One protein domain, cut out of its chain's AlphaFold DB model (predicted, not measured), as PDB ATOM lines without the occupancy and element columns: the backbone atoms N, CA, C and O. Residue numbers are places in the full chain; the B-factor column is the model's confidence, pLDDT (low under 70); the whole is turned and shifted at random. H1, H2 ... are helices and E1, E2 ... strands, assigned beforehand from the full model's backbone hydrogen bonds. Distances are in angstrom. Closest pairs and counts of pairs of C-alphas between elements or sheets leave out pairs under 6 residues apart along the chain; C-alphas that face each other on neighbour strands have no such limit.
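What this domain is: This is residues 3 to 142 of the 142 residues of an uncharacterized protein of Candidatus Gracilibacteria bacterium (UniProt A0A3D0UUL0). A strongly twisted sheet of six strands curls round one long helix, H2, and two shorter helices, H3 and H4, pack on the side of H2 away from the sheet. A small helix, H1, lies off towards the end of the sheet where E2 ends and E3 begins, apart from the other helices. The printed part has 140 residues, with four named helices and six named strands in the order E1 E2 H1 E3 E4 E5 H2 H3 H4 E6; the sheet, E4 E5 E3 E2 E1 E6, is antiparallel throughout. The class is mixed, helices and strands; the whole is compact, with a radius of gyration of the C-alphas of 14.9 A and spans of 44 by 30 by 28 A.

Where its parts are: Find C-alpha 3 at (81.752, -24.529, 281.769); from there E1 runs to residue 9, 20.0 A. E2, residues 12 to 23, is the longest strand, 35.5 A. H1 takes residues 35 to 41, 9.9 A, and E3 residues 49 to 56, 21.3 A. Next come E4, residues 68 to 71, 9.5 A, and E5, residues 75 to 78, 10.4 A. Look for C-alpha 87 at (73.006, -21.705, 278.017), where H2 begins; it runs 29.7 A to residue 107. H3 is residues 111 to 117, 9.8 A, and H4 residues 122 to 133, 15.6 A. E6, residues 135 to 141, 17.9 A, ends at C-alpha 141, (85.151, -23.652, 277.301).

How they stand to each other: Begin with the hairpin E1 and E2, where N 5 and O 16 are 2.9 A apart. On the other side of E1 is the edge strand E6, with N 6 and O 139 at 2.9 A. E3 is beside E2, with N 21 and O 51 at 2.9 A, and E5 beside E3, with N 54 and O 76 at 2.7 A. E4, the other edge strand, forms a hairpin with E5, N 69 and O 77 at 2.8 A. H2 is on one face of this sheet, making two layers, a sheet and a helix over it; the C-alphas of Val 5 and Ser 95 come to 6.5 A. With residues 96 to 103 alone H2 touches H4 at a shallow tilt of 31 degrees, the same way; their closest C-alphas, Val 96 and Ser 122, are 6.6 A apart. With residues 100 to 104 alone H2 touches H3, about perpendicular at 82 degrees, Gly 100 and Phe 111 being the closest C-alphas at 4.9 A. H4 only grazes the sheet, with residues 126 to 133. In the four helices every O i to N i+4 pair is within hydrogen-bond range.

The domain as a whole: The C-alphas of Glu 11 and Glu 27 are the two farthest apart, 44.1 A. The printed part has no cut. The links E2 to H1 and E3 to E4 are long. The mean pLDDT of the printed part is 92.1; residues 32 to 34 are under 70.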
ATOM      1  N   MET A   3      81.393 -25.717 282.537       95.56
ATOM      2  CA  MET A   3      81.752 -24.529 281.769       95.56
ATOM      3  C   MET A   3      82.895 -23.824 282.487       95.56
ATOM      4  O   MET A   3      82.869 -23.658 283.708       95.56
ATOM      5  N   LYS A   4      83.892 -23.387 281.724       97.25
ATOM      6  CA  LYS A   4      85.097 -22.755 282.251       97.25
ATOM      7  C   LYS A   4      85.355 -21.424 281.568       97.25
ATOM      8  O   LYS A   4      85.354 -21.339 280.343       97.25
ATOM      9  N   VAL A   5      85.628 -20.405 282.375       97.88
ATOM     10  CA  VAL A   5      86.079 -19.085 281.931       97.88
ATOM     11  C   VAL A   5      87.528 -18.915 282.373       97.88
ATOM     12  O   VAL A   5      87.856 -19.028 283.558       97.88
ATOM     13  N   ILE A   6      88.403 -18.663 281.400       97.94
ATOM     14  CA  ILE A   6      89.813 -18.350 281.627       97.94
ATOM     15  C   ILE A   6      89.981 -16.846 281.458       97.94
ATOM     16  O   ILE A   6      89.781 -16.302 280.368       97.94
ATOM     17  N   LEU A   7      90.350 -16.192 282.551       98.00
ATOM     18  CA  LEU A   7      90.674 -14.776 282.587       98.00
ATOM     19  C   LEU A   7      92.180 -14.585 282.654       98.00
ATOM     20  O   LEU A   7      92.910 -15.430 283.174       98.00
ATOM     21  N   LYS A   8      92.634 -13.428 282.194       97.31
ATOM     22  CA  LYS A   8      94.018 -12.995 282.313       97.31
ATOM     23  C   LYS A   8      94.069 -11.630 282.975       97.31
ATOM     24  O   LYS A   8      93.244 -10.772 282.678       97.31
ATOM     25  N   GLN A   9      95.036 -11.454 283.872       96.12
ATOM     26  CA  GLN A   9      95.466 -10.152 284.362       96.12
ATOM     27  C   GLN A   9      96.974 -10.046 284.161       96.12
ATOM     28  O   GLN A   9      97.741 -10.826 284.729       96.12
ATOM     29  N   ASN A  10      97.401  -9.114 283.306       86.12
ATOM     30  CA  ASN A  10      98.785  -9.025 282.832       86.12
ATOM     31  C   ASN A  10      99.279 -10.371 282.281       86.12
ATOM     32  O   ASN A  10      98.724 -10.835 281.303       86.12
ATOM     33  N   GLU A  11     100.281 -11.027 282.871       88.50
ATOM     34  CA  GLU A  11     100.786 -12.334 282.408       88.50
ATOM     35  C   GLU A  11     100.185 -13.533 283.156       88.50
ATOM     36  O   GLU A  11     100.525 -14.680 282.867       88.50
ATOM     37  N   LYS A  12      99.294 -13.291 284.122       96.25
ATOM     38  CA  LYS A  12      98.758 -14.331 284.996       96.25
ATOM     39  C   LYS A  12      97.363 -14.760 284.565       96.25
ATOM     40  O   LYS A  12      96.498 -13.922 284.322       96.25
ATOM     41  N   GLU A  13      97.146 -16.069 284.534       97.06
ATOM     42  CA  GLU A  13      95.852 -16.674 284.222       97.06
ATOM     43  C   GLU A  13      95.076 -17.049 285.485       97.06
ATOM     44  O   GLU A  13      95.643 -17.479 286.493       97.06
ATOM     45  N   PHE A  14      93.756 -16.913 285.399       98.19
ATOM     46  CA  PHE A  14      92.804 -17.226 286.454       98.19
ATOM     47  C   PHE A  14      91.682 -18.069 285.863       98.19
ATOM     48  O   PHE A  14      91.141 -17.757 284.802       98.19
ATOM     49  N   VAL A  15      91.329 -19.142 286.561       98.00
ATOM     50  CA  VAL A  15      90.347 -20.118 286.092       98.00
ATOM     51  C   VAL A  15      89.141 -20.112 287.013       98.00
ATOM     52  O   VAL A  15      89.281 -20.342 288.214       98.00
ATOM     53  N   PHE A  16      87.972 -19.914 286.416       98.25
ATOM     54  CA  PHE A  16      86.676 -20.109 287.048       98.25
ATOM     55  C   PHE A  16      85.965 -21.249 286.328       98.25
ATOM     56  O   PHE A  16      85.874 -21.241 285.101       98.25
ATOM     57  N   GLU A  17      85.465 -22.225 287.078       98.00
ATOM     58  CA  GLU A  17      84.762 -23.383 286.526       98.00
ATOM     59  C   GLU A  17      83.452 -23.604 287.267       98.00
ATOM     60  O   GLU A  17      83.405 -23.557 288.499       98.00
ATOM     61  N   ILE A  18      82.399 -23.869 286.503       97.38
ATOM     62  CA  ILE A  18      81.070 -24.190 287.002       97.38
ATOM     63  C   ILE A  18      80.538 -25.467 286.367       97.38
ATOM     64  O   ILE A  18      80.943 -25.857 285.276       97.38
ATOM     65  N   LYS A  19      79.559 -26.080 287.017       96.12
ATOM     66  CA  LYS A  19      78.713 -27.136 286.484       96.12
ATOM     67  C   LYS A  19      77.281 -26.623 286.405       96.12
ATOM     68  O   LYS A  19      76.740 -26.101 287.377       96.12
ATOM     69  N   LEU A  20      76.679 -26.790 285.233       95.06
ATOM     70  CA  LEU A  20      75.312 -26.348 284.978       95.06
ATOM     71  C   LEU A  20      74.286 -27.384 285.433       95.06
ATOM     72  O   LEU A  20      74.408 -28.567 285.090       95.06
ATOM     73  N   HIS A  21      73.256 -26.909 286.131       93.44
ATOM     74  CA  HIS A  21      72.066 -27.671 286.507       93.44
ATOM     75  C   HIS A  21      70.835 -27.008 285.903       93.44
ATOM     76  O   HIS A  21      70.495 -25.892 286.284       93.44
ATOM     77  N   LEU A  22      70.178 -27.687 284.964       93.69
ATOM     78  CA  LEU A  22      68.893 -27.249 284.430       93.69
ATOM     79  C   LEU A  22      67.770 -27.745 285.342       93.69
ATOM     80  O   LEU A  22      67.673 -28.941 285.619       93.69
ATOM     81  N   SER A  23      66.914 -26.817 285.742       91.94
ATOM     82  CA  SER A  23      65.636 -27.068 286.392       91.94
ATOM     83  C   SER A  23      64.528 -26.555 285.481       91.94
ATOM     84  O   SER A  23      64.572 -25.414 285.036       91.94
ATOM     85  N   THR A  24      63.537 -27.388 285.198       91.56
ATOM     86  CA  THR A  24      62.333 -27.022 284.431       91.56
ATOM     87  C   THR A  24      61.156 -26.695 285.349       91.56
ATOM     88  O   THR A  24      60.152 -26.114 284.924       91.56
ATOM     89  N   LYS A  25      61.279 -27.062 286.632       89.12
ATOM     90  CA  LYS A  25      60.282 -26.835 287.677       89.12
ATOM     91  C   LYS A  25      60.932 -26.390 288.991       89.12
ATOM     92  O   LYS A  25      62.073 -26.771 289.259       89.12
ATOM     93  N   PRO A  26      60.211 -25.644 289.848       86.25
ATOM     94  CA  PRO A  26      60.714 -25.195 291.148       86.25
ATOM     95  C   PRO A  26      61.292 -26.298 292.044       86.25
ATOM     96  O   PRO A  26      62.282 -26.081 292.737       86.25
ATOM     97  N   GLU A  27      60.694 -27.486 292.042       86.31
ATOM     98  CA  GLU A  27      61.134 -28.622 292.856       86.31
ATOM     99  C   GLU A  27      62.479 -29.226 292.414       86.31
ATOM    100  O   GLU A  27      63.086 -29.986 293.166       86.31
ATOM    101  N   GLU A  28      62.954 -28.894 291.211       88.81
ATOM    102  CA  GLU A  28      64.202 -29.425 290.646       88.81
ATOM    103  C   GLU A  28      65.433 -28.592 291.036       88.81
ATOM    104  O   GLU A  28      66.558 -29.114 290.949       88.81
ATOM    105  N   LEU A  29      65.200 -27.361 291.521       87.94
ATOM    106  CA  LEU A  29      66.217 -26.389 291.925       87.94
ATOM    107  C   LEU A  29      67.218 -26.997 292.925       87.94
ATOM    108  O   LEU A  29      66.889 -27.820 293.787       87.94
ATOM    109  N   LYS A  30      68.484 -26.612 292.796       87.00
ATOM    110  CA  LYS A  30      69.613 -27.118 293.582       87.00
ATOM    111  C   LYS A  30      69.959 -26.189 294.732       87.00
ATOM    112  O   LYS A  30      70.190 -26.699 295.834       87.00
ATOM    113  N   MET A  31      69.938 -24.874 294.509       82.00
ATOM    114  CA  MET A  31      69.999 -23.882 295.583       82.00
ATOM    115  C   MET A  31      68.731 -24.025 296.423       82.00
ATOM    116  O   MET A  31      67.653 -24.030 295.853       82.00
ATOM    117  N   GLU A  32      68.831 -24.222 297.740       68.56
ATOM    118  CA  GLU A  32      67.694 -24.601 298.603       68.56
ATOM    119  C   GLU A  32      66.472 -23.657 298.467       68.56
ATOM    120  O   GLU A  32      66.520 -22.456 298.733       68.56
ATOM    121  N   THR A  33      65.333 -24.229 298.067       63.78
ATOM    122  CA  THR A  33      64.735 -24.058 296.719       63.78
ATOM    123  C   THR A  33      63.639 -23.027 296.560       63.78
ATOM    124  O   THR A  33      63.253 -22.687 295.446       63.78
ATOM    125  N   MET A  34      63.142 -22.464 297.644       65.12
ATOM    126  CA  MET A  34      62.160 -21.387 297.555       65.12
ATOM    127  C   MET A  34      62.535 -20.250 298.470       65.12
ATOM    128  O   MET A  34      62.383 -19.103 298.083       65.12
ATOM    129  N   GLU A  35      63.084 -20.546 299.643       73.75
ATOM    130  CA  GLU A  35      63.427 -19.524 300.619       73.75
ATOM    131  C   GLU A  35      64.453 -18.540 300.080       73.75
ATOM    132  O   GLU A  35      64.256 -17.345 300.252       73.75
ATOM    133  N   PHE A  36      65.491 -18.998 299.371       81.25
ATOM    134  CA  PHE A  36      66.440 -18.089 298.732       81.25
ATOM    135  C   PHE A  36      65.725 -17.143 297.752       81.25
ATOM    136  O   PHE A  36      65.746 -15.924 297.927       81.25
ATOM    137  N   TYR A  37      65.024 -17.693 296.760       80.75
ATOM    138  CA  TYR A  37      64.350 -16.894 295.737       80.75
ATOM    139  C   TYR A  37      63.247 -16.001 296.329       80.75
ATOM    140  O   TYR A  37      63.219 -14.801 296.083       80.75
ATOM    141  N   VAL A  38      62.390 -16.526 297.201       82.50
ATOM    142  CA  VAL A  38      61.349 -15.759 297.903       82.50
ATOM    143  C   VAL A  38      61.960 -14.651 298.760       82.50
ATOM    144  O   VAL A  38      61.475 -13.524 298.720       82.50
ATOM    145  N   LYS A  39      63.043 -14.928 299.491       83.19
ATOM    146  CA  LYS A  39      63.712 -13.937 300.343       83.19
ATOM    147  C   LYS A  39      64.302 -12.784 299.538       83.19
ATOM    148  O   LYS A  39      64.232 -11.647 299.996       83.19
ATOM    149  N   TYR A  40      64.899 -13.066 298.380       81.94
ATOM    150  CA  TYR A  40      65.638 -12.059 297.615       81.94
ATOM    151  C   TYR A  40      64.850 -11.432 296.456       81.94
ATOM    152  O   TYR A  40      65.189 -10.326 296.040       81.94
ATOM    153  N   THR A  41      63.801 -12.077 295.939       80.94
ATOM    154  CA  THR A  41      62.989 -11.556 294.816       80.94
ATOM    155  C   THR A  41      61.482 -11.669 295.018       80.94
ATOM    156  O   THR A  41      60.720 -11.115 294.224       80.94
ATOM    157  N   GLY A  42      61.022 -12.399 296.039       79.50
ATOM    158  CA  GLY A  42      59.602 -12.700 296.239       79.50
ATOM    159  C   GLY A  42      59.000 -13.614 295.167       79.50
ATOM    160  O   GLY A  42      57.784 -13.803 295.153       79.50
ATOM    161  N   LYS A  43      59.813 -14.162 294.251       82.00
ATOM    162  CA  LYS A  43      59.354 -14.971 293.116       82.00
ATOM    163  C   LYS A  43      60.293 -16.140 292.867       82.00
ATOM    164  O   LYS A  43      61.502 -15.968 292.795       82.00
ATOM    165  N   ILE A  44      59.715 -17.312 292.653       83.31
ATOM    166  CA  ILE A  44      60.460 -18.519 292.297       83.31
ATOM    167  C   ILE A  44      60.474 -18.631 290.768       83.31
ATOM    168  O   ILE A  44      59.394 -18.503 290.175       83.31
ATOM    169  N   PRO A  45      61.638 -18.854 290.123       79.31
ATOM    170  CA  PRO A  45      61.718 -19.064 288.679       79.31
ATOM    171  C   PRO A  45      60.705 -20.114 288.197       79.31
ATOM    172  O   PRO A  45      60.503 -21.135 288.854       79.31
ATOM    173  N   GLN A  46      60.035 -19.836 287.076       83.31
ATOM    174  CA  GLN A  46      59.035 -20.726 286.474       83.31
ATOM    175  C   GLN A  46      59.494 -21.141 285.078       83.31
ATOM    176  O   GLN A  46      59.751 -20.272 284.246       83.31
ATOM    177  N   GLY A  47      59.539 -22.444 284.803       87.69
ATOM    178  CA  GLY A  47      60.105 -22.986 283.564       87.69
ATOM    179  C   GLY A  47      61.624 -23.121 283.639       87.69
ATOM    180  O   GLY A  47      62.189 -23.166 284.731       87.69
ATOM    181  N   ASP A  48      62.269 -23.175 282.475       93.69
ATOM    182  CA  ASP A  48      63.700 -23.461 282.360       93.69
ATOM    183  C   ASP A  48      64.551 -22.453 283.139       93.69
ATOM    184  O   ASP A  48      64.414 -21.230 283.010       93.69
ATOM    185  N   HIS A  49      65.429 -22.988 283.979       93.56
ATOM    186  CA  HIS A  49      66.345 -22.232 284.804       93.56
ATOM    187  C   HIS A  49      67.656 -22.987 285.008       93.56
ATOM    188  O   HIS A  49      67.668 -24.104 285.524       93.56
ATOM    189  N   TYR A  50      68.762 -22.349 284.647       94.50
ATOM    190  CA  TYR A  50      70.101 -22.845 284.911       94.50
ATOM    191  C   TYR A  50      70.665 -22.288 286.219       94.50
ATOM    192  O   TYR A  50      70.806 -21.077 286.385       94.50
ATOM    193  N   GLU A  51      71.079 -23.195 287.100       93.88
ATOM    194  CA  GLU A  51      71.895 -22.903 288.276       93.88
ATOM    195  C   GLU A  51      73.353 -23.299 288.018       93.88
ATOM    196  O   GLU A  51      73.646 -24.298 287.352       93.88
ATOM    197  N   MET A  52      74.279 -22.501 288.549       95.62
ATOM    198  CA  MET A  52      75.713 -22.626 288.290       95.62
ATOM    199  C   MET A  52      76.428 -23.030 289.578       95.62
ATOM    200  O   MET A  52      76.715 -22.186 290.428       95.62
ATOM    201  N   GLU A  53      76.693 -24.326 289.725       95.69
ATOM    202  CA  GLU A  53      77.499 -24.867 290.822       95.69
ATOM    203  C   GLU A  53      78.972 -24.562 290.545       95.69
ATOM    204  O   GLU A  53      79.489 -24.919 289.496       95.69
ATOM    205  N   ILE A  54      79.657 -23.906 291.468       97.00
ATOM    206  CA  ILE A  54      81.069 -23.551 291.375       97.00
ATOM    207  C   ILE A  54      81.911 -24.793 291.659       97.00
ATOM    208  O   ILE A  54      81.931 -25.309 292.775       97.00
ATOM    209  N   VAL A  55      82.648 -25.227 290.639       96.56
ATOM    210  CA  VAL A  55      83.570 -26.368 290.687       96.56
ATOM    211  C   VAL A  55      84.979 -25.901 291.041       96.56
ATOM    212  O   VAL A  55      85.661 -26.531 291.848       96.56
ATOM    213  N   GLN A  56      85.413 -24.775 290.467       96.56
ATOM    214  CA  GLN A  56      86.749 -24.229 290.687       96.56
ATOM    215  C   GLN A  56      86.727 -22.701 290.752       96.56
ATOM    216  O   GLN A  56      86.100 -22.027 289.935       96.56
ATOM    217  N   LEU A  57      87.496 -22.167 291.701       97.56
ATOM    218  CA  LEU A  57      87.878 -20.761 291.786       97.56
ATOM    219  C   LEU A  57      89.403 -20.635 291.696       97.56
ATOM    220  O   LEU A  57      90.119 -21.591 292.026       97.56
ATOM    221  N   PRO A  58      89.932 -19.464 291.306       96.50
ATOM    222  CA  PRO A  58      91.351 -19.181 291.478       96.50
ATOM    223  C   PRO A  58      91.729 -19.245 292.966       96.50
ATOM    224  O   PRO A  58      90.936 -18.877 293.832       96.50
ATOM    225  N   LYS A  59      92.953 -19.686 293.279       95.75
ATOM    226  CA  LYS A  59      93.428 -19.829 294.673       95.75
ATOM    227  C   LYS A  59      93.381 -18.505 295.438       95.75
ATOM    228  O   LYS A  59      93.141 -18.474 296.636       95.75
ATOM    229  N   GLU A  60      93.562 -17.404 294.724       96.38
ATOM    230  CA  GLU A  60      93.512 -16.034 295.225       96.38
ATOM    231  C   GLU A  60      92.128 -15.633 295.761       96.38
ATOM    232  O   GLU A  60      92.016 -14.620 296.454       96.38
ATOM    233  N   ALA A  61      91.084 -16.413 295.459       95.69
ATOM    234  CA  ALA A  61      89.753 -16.236 296.026       95.69
ATOM    235  C   ALA A  61      89.661 -16.635 297.507       95.69
ATOM    236  O   ALA A  61      88.681 -16.287 298.165       95.69
ATOM    237  N   GLU A  62      90.650 -17.351 298.051       93.81
ATOM    238  CA  GLU A  62      90.633 -17.782 299.448       93.81
ATOM    239  C   GLU A  62      90.554 -16.580 300.406       93.81
ATOM    240  O   GLU A  62      91.318 -15.617 300.315       93.81
ATOM    241  N   GLY A  63      89.573 -16.611 301.313       91.62
ATOM    242  CA  GLY A  63      89.308 -15.521 302.257       91.62
ATOM    243  C   GLY A  63      88.674 -14.264 301.644       91.62
ATOM    244  O   GLY A  63      88.451 -13.291 302.365       91.62
ATOM    245  N   VAL A  64      88.352 -14.258 300.344       95.31
ATOM    246  CA  VAL A  64      87.648 -13.152 299.682       95.31
ATOM    247  C   VAL A  64      86.148 -13.413 299.688       95.31
ATOM    248  O   VAL A  64      85.674 -14.477 299.295       95.31
ATOM    249  N   LYS A  65      85.372 -12.412 300.107       94.00
ATOM    250  CA  LYS A  65      83.913 -12.473 300.037       94.00
ATOM    251  C   LYS A  65      83.456 -12.243 298.594       94.00
ATOM    252  O   LYS A  65      83.508 -11.119 298.108       94.00
ATOM    253  N   LEU A  66      82.998 -13.306 297.942       94.62
ATOM    254  CA  LEU A  66      82.430 -13.285 296.592       94.62
ATOM    255  C   LEU A  66      80.909 -13.477 296.624       94.62
ATOM    256  O   LEU A  66      80.350 -13.906 297.637       94.62
ATOM    257  N   HIS A  67      80.243 -13.198 295.499       91.81
ATOM    258  CA  HIS A  67      78.813 -13.479 295.299       91.81
ATOM    259  C   HIS A  67      78.565 -14.966 295.096       91.81
ATOM    260  O   HIS A  67      78.319 -15.438 293.985       91.81
ATOM    261  N   ILE A  68      78.658 -15.696 296.202       93.00
ATOM    262  CA  ILE A  68      78.502 -17.142 296.288       93.00
ATOM    263  C   ILE A  68      77.390 -17.453 297.284       93.00
ATOM    264  O   ILE A  68      77.338 -16.884 298.376       93.00
ATOM    265  N   HIS A  69      76.515 -18.377 296.908       91.38
ATOM    266  CA  HIS A  69      75.527 -18.965 297.791       91.38
ATOM    267  C   HIS A  69      75.990 -20.372 298.206       91.38
ATOM    268  O   HIS A  69      75.969 -21.285 297.377       91.38
ATOM    269  N   PRO A  70      76.454 -20.562 299.454       90.75
ATOM    270  CA  PRO A  70      76.803 -21.884 299.950       90.75
ATOM    271  C   PRO A  70      75.531 -22.684 300.229       90.75
ATOM    272  O   PRO A  70      74.643 -22.213 300.940       90.75
ATOM    273  N   VAL A  71      75.470 -23.903 299.704       89.12
ATOM    274  CA  VAL A  71      74.385 -24.851 299.949       89.12
ATOM    275  C   VAL A  71      74.959 -26.039 300.719       89.12
ATOM    276  O   VAL A  71      75.833 -26.740 300.187       89.12
ATOM    277  N   PRO A  72      74.514 -26.276 301.969       85.00
ATOM    278  CA  PRO A  72      74.969 -27.413 302.756       85.00
ATOM    279  C   PRO A  72      74.878 -28.711 301.950       85.00
ATOM    280  O   PRO A  72      73.893 -28.956 301.262       85.00
ATOM    281  N   GLU A  73      75.942 -29.515 301.992       84.81
ATOM    282  CA  GLU A  73      76.033 -30.835 301.340       84.81
ATOM    283  C   GLU A  73      75.965 -30.851 299.795       84.81
ATOM    284  O   GLU A  73      76.297 -31.873 299.196       84.81
ATOM    285  N   LYS A  74      75.608 -29.739 299.134       83.62
ATOM    286  CA  LYS A  74      75.497 -29.642 297.663       83.62
ATOM    287  C   LYS A  74      76.566 -28.777 297.001       83.62
ATOM    288  O   LYS A  74      76.704 -28.836 295.786       83.62
ATOM    289  N   GLY A  75      77.305 -27.982 297.773       89.94
ATOM    290  CA  GLY A  75      78.403 -27.158 297.270       89.94
ATOM    291  C   GLY A  75      78.064 -25.673 297.184       89.94
ATOM    292  O   GLY A  75      77.147 -25.176 297.833       89.94
ATOM    293  N   ASN A  76      78.857 -24.938 296.413       93.62
ATOM    294  CA  ASN A  76      78.758 -23.487 296.294       93.62
ATOM    295  C   ASN A  76      78.141 -23.122 294.953       93.62
ATOM    296  O   ASN A  76      78.536 -23.676 293.937       93.62
ATOM    297  N   PHE A  77      77.225 -22.164 294.932       94.31
ATOM    298  CA  PHE A  77      76.584 -21.701 293.705       94.31
ATOM    299  C   PHE A  77      76.898 -20.235 293.460       94.31
ATOM    300  O   PHE A  77      77.085 -19.465 294.404       94.31
ATOM    301  N   VAL A  78      76.929 -19.825 292.196       93.81
ATOM    302  CA  VAL A  78      76.932 -18.399 291.869       93.81
ATOM    303  C   VAL A  78      75.630 -17.783 292.386       93.81
ATOM    304  O   VAL A  78      74.541 -18.249 292.056       93.81
ATOM    305  N   CYS A  79      75.731 -16.746 293.219       89.56
ATOM    306  CA  CYS A  79      74.561 -16.121 293.826       89.56
ATOM    307  C   CYS A  79      73.825 -15.250 292.800       89.56
ATOM    308  O   CYS A  79      74.206 -14.107 292.552       89.56
ATOM    309  N   PHE A  80      72.746 -15.780 292.227       85.19
ATOM    310  CA  PHE A  80      71.891 -15.052 291.297       85.19
ATOM    311  C   PHE A  80      70.433 -15.459 291.467       85.19
ATOM    312  O   PHE A  80      70.133 -16.590 291.827       85.19
ATOM    313  N   THR A  81      69.522 -14.519 291.236       82.19
ATOM    314  CA  THR A  81      68.103 -14.713 291.544       82.19
ATOM    315  C   THR A  81      67.174 -14.549 290.346       82.19
ATOM    316  O   THR A  81      65.995 -14.887 290.452       82.19
ATOM    317  N   HIS A  82      67.664 -14.030 289.213       86.06
ATOM    318  CA  HIS A  82      66.844 -13.942 288.008       86.06
ATOM    319  C   HIS A  82      66.892 -15.257 287.238       86.06
ATOM    320  O   HIS A  82      67.862 -16.013 287.288       86.06
ATOM    321  N   GLN A  83      65.833 -15.510 286.482       88.50
ATOM    322  CA  GLN A  83      65.750 -16.685 285.638       88.50
ATOM    323  C   GLN A  83      66.769 -16.621 284.491       88.50
ATOM    324  O   GLN A  83      66.778 -15.672 283.708       88.50
ATOM    325  N   ILE A  84      67.585 -17.667 284.374       92.25
ATOM    326  CA  ILE A  84      68.479 -17.937 283.243       92.25
ATOM    327  C   ILE A  84      67.918 -19.116 282.427       92.25
ATOM    328  O   ILE A  84      68.122 -20.255 282.834       92.25
ATOM    329  N   PRO A  85      67.175 -18.877 281.333       92.25
ATOM    330  CA  PRO A  85      66.442 -19.933 280.626       92.25
ATOM    331  C   PRO A  85      67.260 -20.721 279.593       92.25
ATOM    332  O   PRO A  85      66.786 -21.737 279.102       92.25
ATOM    333  N   ASP A  86      68.458 -20.264 279.230       94.38
ATOM    334  CA  ASP A  86      69.253 -20.863 278.156       94.38
ATOM    335  C   ASP A  86      70.762 -20.748 278.431       94.38
ATOM    336  O   ASP A  86      71.210 -19.902 279.210       94.38
ATOM    337  N   GLU A  87      71.553 -21.621 277.800       92.31
ATOM    338  CA  GLU A  87      73.006 -21.705 278.017       92.31
ATOM    339  C   GLU A  87      73.785 -20.497 277.473       92.31
ATOM    340  O   GLU A  87      74.891 -20.222 277.937       92.31
ATOM    341  N   GLU A  88      73.237 -19.760 276.503       92.50
ATOM    342  CA  GLU A  88      73.860 -18.536 275.981       92.50
ATOM    343  C   GLU A  88      73.856 -17.436 277.051       92.50
ATOM    344  O   GLU A  88      74.879 -16.799 277.316       92.50
ATOM    345  N   LYS A  89      72.734 -17.271 277.761       93.31
ATOM    346  CA  LYS A  89      72.661 -16.352 278.903       93.31
ATOM    347  C   LYS A  89      73.516 -16.802 280.076       93.31
ATOM    348  O   LYS A  89      74.062 -15.942 280.765       93.31
ATOM    349  N   VAL A  90      73.646 -18.112 280.303       94.94
ATOM    350  CA  VAL A  90      74.593 -18.646 281.294       94.94
ATOM    351  C   VAL A  90      76.007 -18.186 280.964       94.94
ATOM    352  O   VAL A  90      76.690 -17.673 281.843       94.94
ATOM    353  N   GLU A  91      76.437 -18.336 279.710       94.88
ATOM    354  CA  GLU A  91      77.777 -17.940 279.278       94.88
ATOM    355  C   GLU A  91      78.033 -16.450 279.516       94.88
ATOM    356  O   GLU A  91      79.042 -16.094 280.131       94.88
ATOM    357  N   LEU A  92      77.106 -15.586 279.091       93.44
ATOM    358  CA  LEU A  92      77.223 -14.144 279.300       93.44
ATOM    359  C   LEU A  92      77.287 -13.804 280.793       93.44
ATOM    360  O   LEU A  92      78.180 -13.082 281.240       93.44
ATOM    361  N   PHE A  93      76.349 -14.339 281.573       94.56
ATOM    362  CA  PHE A  93      76.254 -14.048 282.995       94.56
ATOM    363  C   PHE A  93      77.486 -14.540 283.759       94.56
ATOM    364  O   PHE A  93      78.084 -13.781 284.523       94.56
ATOM    365  N   PHE A  94      77.895 -15.787 283.532       96.62
ATOM    366  CA  PHE A  94      79.051 -16.369 284.199       96.62
ATOM    367  C   PHE A  94      80.342 -15.639 283.825       96.62
ATOM    368  O   PHE A  94      81.174 -15.392 284.694       96.62
ATOM    369  N   SER A  95      80.479 -15.211 282.568       96.44
ATOM    370  CA  SER A  95      81.610 -14.398 282.115       96.44
ATOM    371  C   SER A  95      81.701 -13.060 282.855       96.44
ATOM    372  O   SER A  95      82.768 -12.697 283.352       96.44
ATOM    373  N   VAL A  96      80.579 -12.343 282.997       95.56
ATOM    374  CA  VAL A  96      80.520 -11.075 283.749       95.56
ATOM    375  C   VAL A  96      80.791 -11.304 285.236       95.56
ATOM    376  O   VAL A  96      81.562 -10.560 285.846       95.56
ATOM    377  N   TRP A  97      80.206 -12.352 285.817       97.06
ATOM    378  CA  TRP A  97      80.429 -12.709 287.215       97.06
ATOM    379  C   TRP A  97      81.891 -13.084 287.484       97.06
ATOM    380  O   TRP A  97      82.450 -12.653 288.490       97.06
ATOM    381  N   ALA A  98      82.538 -13.835 286.587       97.88
ATOM    382  CA  ALA A  98      83.947 -14.196 286.705       97.88
ATOM    383  C   ALA A  98      84.848 -12.954 286.618       97.88
ATOM    384  O   ALA A  98      85.738 -12.786 287.453       97.88
ATOM    385  N   LEU A  99      84.584 -12.053 285.661       97.88
ATOM    386  CA  LEU A  99      85.286 -10.770 285.528       97.88
ATOM    387  C   LEU A  99      85.192  -9.939 286.815       97.88
ATOM    388  O   LEU A  99      86.211  -9.511 287.363       97.88
ATOM    389  N   GLY A 100      83.974  -9.755 287.328       97.31
ATOM    390  CA  GLY A 100      83.742  -9.026 288.572       97.31
ATOM    391  C   GLY A 100      84.355  -9.719 289.789       97.31
ATOM    392  O   GLY A 100      84.972  -9.080 290.644       97.31
ATOM    393  N   SER A 101      84.278 -11.044 289.853       98.00
ATOM    394  CA  SER A 101      84.900 -11.815 290.929       98.00
ATOM    395  C   SER A 101      86.414 -11.641 290.928       98.00
ATOM    396  O   SER A 101      86.988 -11.391 291.984       98.00
ATOM    397  N   LEU A 102      87.070 -11.677 289.763       98.25
ATOM    398  CA  LEU A 102      88.505 -11.414 289.670       98.25
ATOM    399  C   LEU A 102      88.853  -9.977 290.077       98.25
ATOM    400  O   LEU A 102      89.783  -9.782 290.858       98.25
ATOM    401  N   TYR A 103      88.077  -8.982 289.642       97.88
ATOM    402  CA  TYR A 103      88.225  -7.609 290.130       97.88
ATOM    403  C   TYR A 103      88.169  -7.542 291.664       97.88
ATOM    404  O   TYR A 103      89.064  -6.974 292.295       97.88
ATOM    405  N   THR A 104      87.172  -8.190 292.272       98.00
ATOM    406  CA  THR A 104      86.989  -8.221 293.734       98.00
ATOM    407  C   THR A 104      88.156  -8.917 294.429       98.00
ATOM    408  O   THR A 104      88.643  -8.461 295.463       98.00
ATOM    409  N   ILE A 105      88.662 -10.007 293.853       97.38
ATOM    410  CA  ILE A 105      89.821 -10.740 294.368       97.38
ATOM    411  C   ILE A 105      91.063  -9.853 294.418       97.38
ATOM    412  O   ILE A 105      91.774  -9.863 295.430       97.38
ATOM    413  N   LEU A 106      91.317  -9.098 293.346       96.25
ATOM    414  CA  LEU A 106      92.524  -8.288 293.200       96.25
ATOM    415  C   LEU A 106      92.460  -6.986 294.002       96.25
ATOM    416  O   LEU A 106      93.463  -6.581 294.584       96.25
ATOM    417  N   THR A 107      91.295  -6.341 294.051       95.62
ATOM    418  CA  THR A 107      91.140  -5.003 294.649       95.62
ATOM    419  C   THR A 107      90.578  -5.022 296.067       95.62
ATOM    420  O   THR A 107      90.729  -4.045 296.796       95.62
ATOM    421  N   LYS A 108      89.941  -6.130 296.465       94.94
ATOM    422  CA  LYS A 108      89.129  -6.262 297.686       94.94
ATOM    423  C   LYS A 108      87.900  -5.334 297.731       94.94
ATOM    424  O   LYS A 108      87.255  -5.266 298.775       94.94
ATOM    425  N   ASP A 109      87.550  -4.673 296.623       94.38
ATOM    426  CA  ASP A 109      86.311  -3.899 296.460       94.38
ATOM    427  C   ASP A 109      85.240  -4.776 295.783       94.38
ATOM    428  O   ASP A 109      85.531  -5.387 294.750       94.38
ATOM    429  N   PRO A 110      84.017  -4.890 296.334       94.44
ATOM    430  CA  PRO A 110      82.936  -5.631 295.690       94.44
ATOM    431  C   PRO A 110      82.633  -5.114 294.280       94.44
ATOM    432  O   PRO A 110      82.402  -3.919 294.073       94.44
ATOM    433  N   PHE A 111      82.595  -6.015 293.298       94.56
ATOM    434  CA  PHE A 111      82.446  -5.616 291.897       94.56
ATOM    435  C   PHE A 111      81.113  -4.939 291.582       94.56
ATOM    436  O   PHE A 111      81.044  -4.188 290.615       94.56
ATOM    437  N   GLU A 112      80.066  -5.155 292.379       92.38
ATOM    438  CA  GLU A 112      78.761  -4.501 292.198       92.38
ATOM    439  C   GLU A 112      78.889  -2.980 292.275       92.38
ATOM    440  O   GLU A 112      78.235  -2.268 291.514       92.38
ATOM    441  N   ASN A 113      79.779  -2.475 293.138       92.56
ATOM    442  CA  ASN A 113      80.069  -1.045 293.228       92.56
ATOM    443  C   ASN A 113      80.621  -0.519 291.900       92.56
ATOM    444  O   ASN A 113      80.286   0.587 291.471       92.56
ATOM    445  N   TYR A 114      81.468  -1.314 291.250       93.25
ATOM    446  CA  TYR A 114      82.091  -0.963 289.982       93.25
ATOM    447  C   TYR A 114      81.125  -1.129 288.804       93.25
ATOM    448  O   TYR A 114      80.985  -0.223 287.987       93.25
ATOM    449  N   LEU A 115      80.362  -2.219 288.774       93.06
ATOM    450  CA  LEU A 115      79.301  -2.448 287.796       93.06
ATOM    451  C   LEU A 115      78.246  -1.329 287.834       93.06
ATOM    452  O   LEU A 115      77.798  -0.865 286.786       93.06
ATOM    453  N   HIS A 116      77.911  -0.823 289.025       93.19
ATOM    454  CA  HIS A 116      77.020   0.325 289.177       93.19
ATOM    455  C   HIS A 116      77.616   1.622 288.598       93.19
ATOM    456  O   HIS A 116      76.891   2.397 287.971       93.19
ATOM    457  N   LYS A 117      78.935   1.853 288.726       92.75
ATOM    458  CA  LYS A 117      79.621   2.977 288.048       92.75
ATOM    459  C   LYS A 117      79.520   2.860 286.525       92.75
ATOM    460  O   LYS A 117      79.338   3.871 285.852       92.75
ATOM    461  N   CYS A 118      79.535   1.634 286.006       94.12
ATOM    462  CA  CYS A 118      79.274   1.305 284.601       94.12
ATOM    463  C   CYS A 118      77.771   1.233 284.261       94.12
ATOM    464  O   CYS A 118      77.389   0.584 283.292       94.12
ATOM    465  N   LYS A 119      76.890   1.843 285.071       93.88
ATOM    466  CA  LYS A 119      75.429   1.897 284.857       93.88
ATOM    467  C   LYS A 119      74.769   0.524 284.667       93.88
ATOM    468  O   LYS A 119      73.737   0.422 284.006       93.88
ATOM    469  N   ASN A 120      75.346  -0.522 285.258       90.50
ATOM    470  CA  ASN A 120      74.934  -1.917 285.090       90.50
ATOM    471  C   ASN A 120      75.007  -2.431 283.638       90.50
ATOM    472  O   ASN A 120      74.304  -3.377 283.283       90.50
ATOM    473  N   ASN A 121      75.852  -1.830 282.797       94.06
ATOM    474  CA  ASN A 121      76.127  -2.304 281.446       94.06
ATOM    475  C   ASN A 121      77.329  -3.264 281.467       94.06
ATOM    476  O   ASN A 121      78.444  -2.873 281.817       94.06
ATOM    477  N   SER A 122      77.103  -4.524 281.086       92.62
ATOM    478  CA  SER A 122      78.128  -5.576 281.086       92.62
ATOM    479  C   SER A 122      79.262  -5.337 280.090       92.62
ATOM    480  O   SER A 122      80.399  -5.702 280.379       92.62
ATOM    481  N   GLU A 123      78.979  -4.723 278.941       94.56
ATOM    482  CA  GLU A 123      79.991  -4.420 277.923       94.56
ATOM    483  C   GLU A 123      80.893  -3.273 278.380       94.56
ATOM    484  O   GLU A 123      82.118  -3.390 278.327       94.56
ATOM    485  N   GLU A 124      80.299  -2.192 278.901       95.56
ATOM    486  CA  GLU A 124      81.050  -1.072 279.485       95.56
ATOM    487  C   GLU A 124      81.897  -1.544 280.671       95.56
ATOM    488  O   GLU A 124      83.063  -1.172 280.792       95.56
ATOM    489  N   PHE A 125      81.333  -2.409 281.516       96.56
ATOM    490  CA  PHE A 125      82.033  -3.010 282.645       96.56
ATOM    491  C   PHE A 125      83.226  -3.862 282.200       96.56
ATOM    492  O   PHE A 125      84.335  -3.664 282.696       96.56
ATOM    493  N   ALA A 126      83.038  -4.764 281.233       96.00
ATOM    494  CA  ALA A 126      84.122  -5.591 280.707       96.00
ATOM    495  C   ALA A 126      85.227  -4.743 280.052       96.00
ATOM    496  O   ALA A 126      86.414  -4.980 280.288       96.00
ATOM    497  N   ALA A 127      84.850  -3.717 279.281       96.00
ATOM    498  CA  ALA A 127      85.799  -2.790 278.672       96.00
ATOM    499  C   ALA A 127      86.591  -2.000 279.729       96.00
ATOM    500  O   ALA A 127      87.810  -1.868 279.608       96.00
ATOM    501  N   ALA A 128      85.927  -1.514 280.782       96.38
ATOM    502  CA  ALA A 128      86.572  -0.802 281.881       96.38
ATOM    503  C   ALA A 128      87.555  -1.703 282.645       96.38
ATOM    504  O   ALA A 128      88.697  -1.312 282.875       96.38
ATOM    505  N   LEU A 129      87.161  -2.942 282.968       96.88
ATOM    506  CA  LEU A 129      88.046  -3.900 283.639       96.88
ATOM    507  C   LEU A 129      89.299  -4.225 282.819       96.88
ATOM    508  O   LEU A 129      90.400  -4.295 283.372       96.88
ATOM    509  N   LYS A 130      89.158  -4.347 281.498       96.25
ATOM    510  CA  LYS A 130      90.300  -4.530 280.600       96.25
ATOM    511  C   LYS A 130      91.214  -3.310 280.581       96.25
ATOM    512  O   LYS A 130      92.419  -3.453 280.758       96.25
ATOM    513  N   ASN A 131      90.654  -2.121 280.378       95.81
ATOM    514  CA  ASN A 131      91.441  -0.904 280.179       95.81
ATOM    515  C   ASN A 131      92.124  -0.411 281.461       95.81
ATOM    516  O   ASN A 131      93.243   0.091 281.401       95.81
ATOM    517  N   GLU A 132      91.464  -0.543 282.612       95.69
ATOM    518  CA  GLU A 132      91.934   0.036 283.876       95.69
ATOM    519  C   GLU A 132      92.674  -0.974 284.759       95.69
ATOM    520  O   GLU A 132      93.589  -0.597 285.491       95.69
ATOM    521  N   PHE A 133      92.315  -2.260 284.678       95.44
ATOM    522  CA  PHE A 133      92.868  -3.310 285.544       95.44
ATOM    523  C   PHE A 133      93.632  -4.393 284.775       95.44
ATOM    524  O   PHE A 133      94.222  -5.282 285.397       95.44
ATOM    525  N   GLY A 134      93.632  -4.332 283.439       96.25
ATOM    526  CA  GLY A 134      94.256  -5.343 282.588       96.25
ATOM    527  C   GLY A 134      93.567  -6.704 282.673       96.25
ATOM    528  O   GLY A 134      94.218  -7.707 282.396       96.25
ATOM    529  N   ILE A 135      92.302  -6.750 283.110       97.56
ATOM    530  CA  ILE A 135      91.531  -7.984 283.280       97.56
ATOM    531  C   ILE A 135      90.729  -8.261 282.007       97.56
ATOM    532  O   ILE A 135      89.872  -7.464 281.633       97.56
ATOM    533  N   GLU A 136      90.939  -9.410 281.372       96.38
ATOM    534  CA  GLU A 136      90.180  -9.797 280.179       96.38
ATOM    535  C   GLU A 136      89.862 -11.293 280.123       96.38
ATOM    536  O   GLU A 136      90.566 -12.118 280.708       96.38
ATOM    537  N   ILE A 137      88.795 -11.641 279.401       96.69
ATOM    538  CA  ILE A 137      88.462 -13.029 279.067       96.69
ATOM    539  C   ILE A 137      89.348 -13.471 277.905       96.69
ATOM    540  O   ILE A 137      89.371 -12.825 276.859       96.69
ATOM    541  N   VAL A 138      90.043 -14.593 278.078       96.31
ATOM    542  CA  VAL A 138      90.897 -15.190 277.040       96.31
ATOM    543  C   VAL A 138      90.207 -16.368 276.364       96.31
ATOM    544  O   VAL A 138      90.369 -16.583 275.166       96.31
ATOM    545  N   SER A 139      89.444 -17.155 277.123       95.88
ATOM    546  CA  SER A 139      88.776 -18.343 276.601       95.88
ATOM    547  C   SER A 139      87.547 -18.696 277.428       95.88
ATOM    548  O   SER A 139      87.552 -18.564 278.654       95.88
ATOM    549  N   ILE A 140      86.519 -19.183 276.737       95.56
ATOM    550  CA  ILE A 140      85.335 -19.814 277.315       95.56
ATOM    551  C   ILE A 140      85.282 -21.239 276.757       95.56
ATOM    552  O   ILE A 140      85.391 -21.438 275.547       95.56
ATOM    553  N   GLN A 141      85.165 -22.228 277.640       94.50
ATOM    554  CA  GLN A 141      85.151 -23.652 277.301       94.50
ATOM    555  C   GLN A 141      83.852 -24.275 277.822       94.50
ATOM    556  O   GLN A 141      83.453 -23.997 278.956       94.50
ATOM    557  N   LYS A 142      83.208 -25.091 276.986       86.44
ATOM    558  CA  LYS A 142      81.959 -25.815 277.261       86.44
ATOM    559  C   LYS A 142      82.190 -27.312 277.096       86.44
ATOM    560  O   LYS A 142      82.998 -27.664 276.205       86.44
TER     561      LYS A 142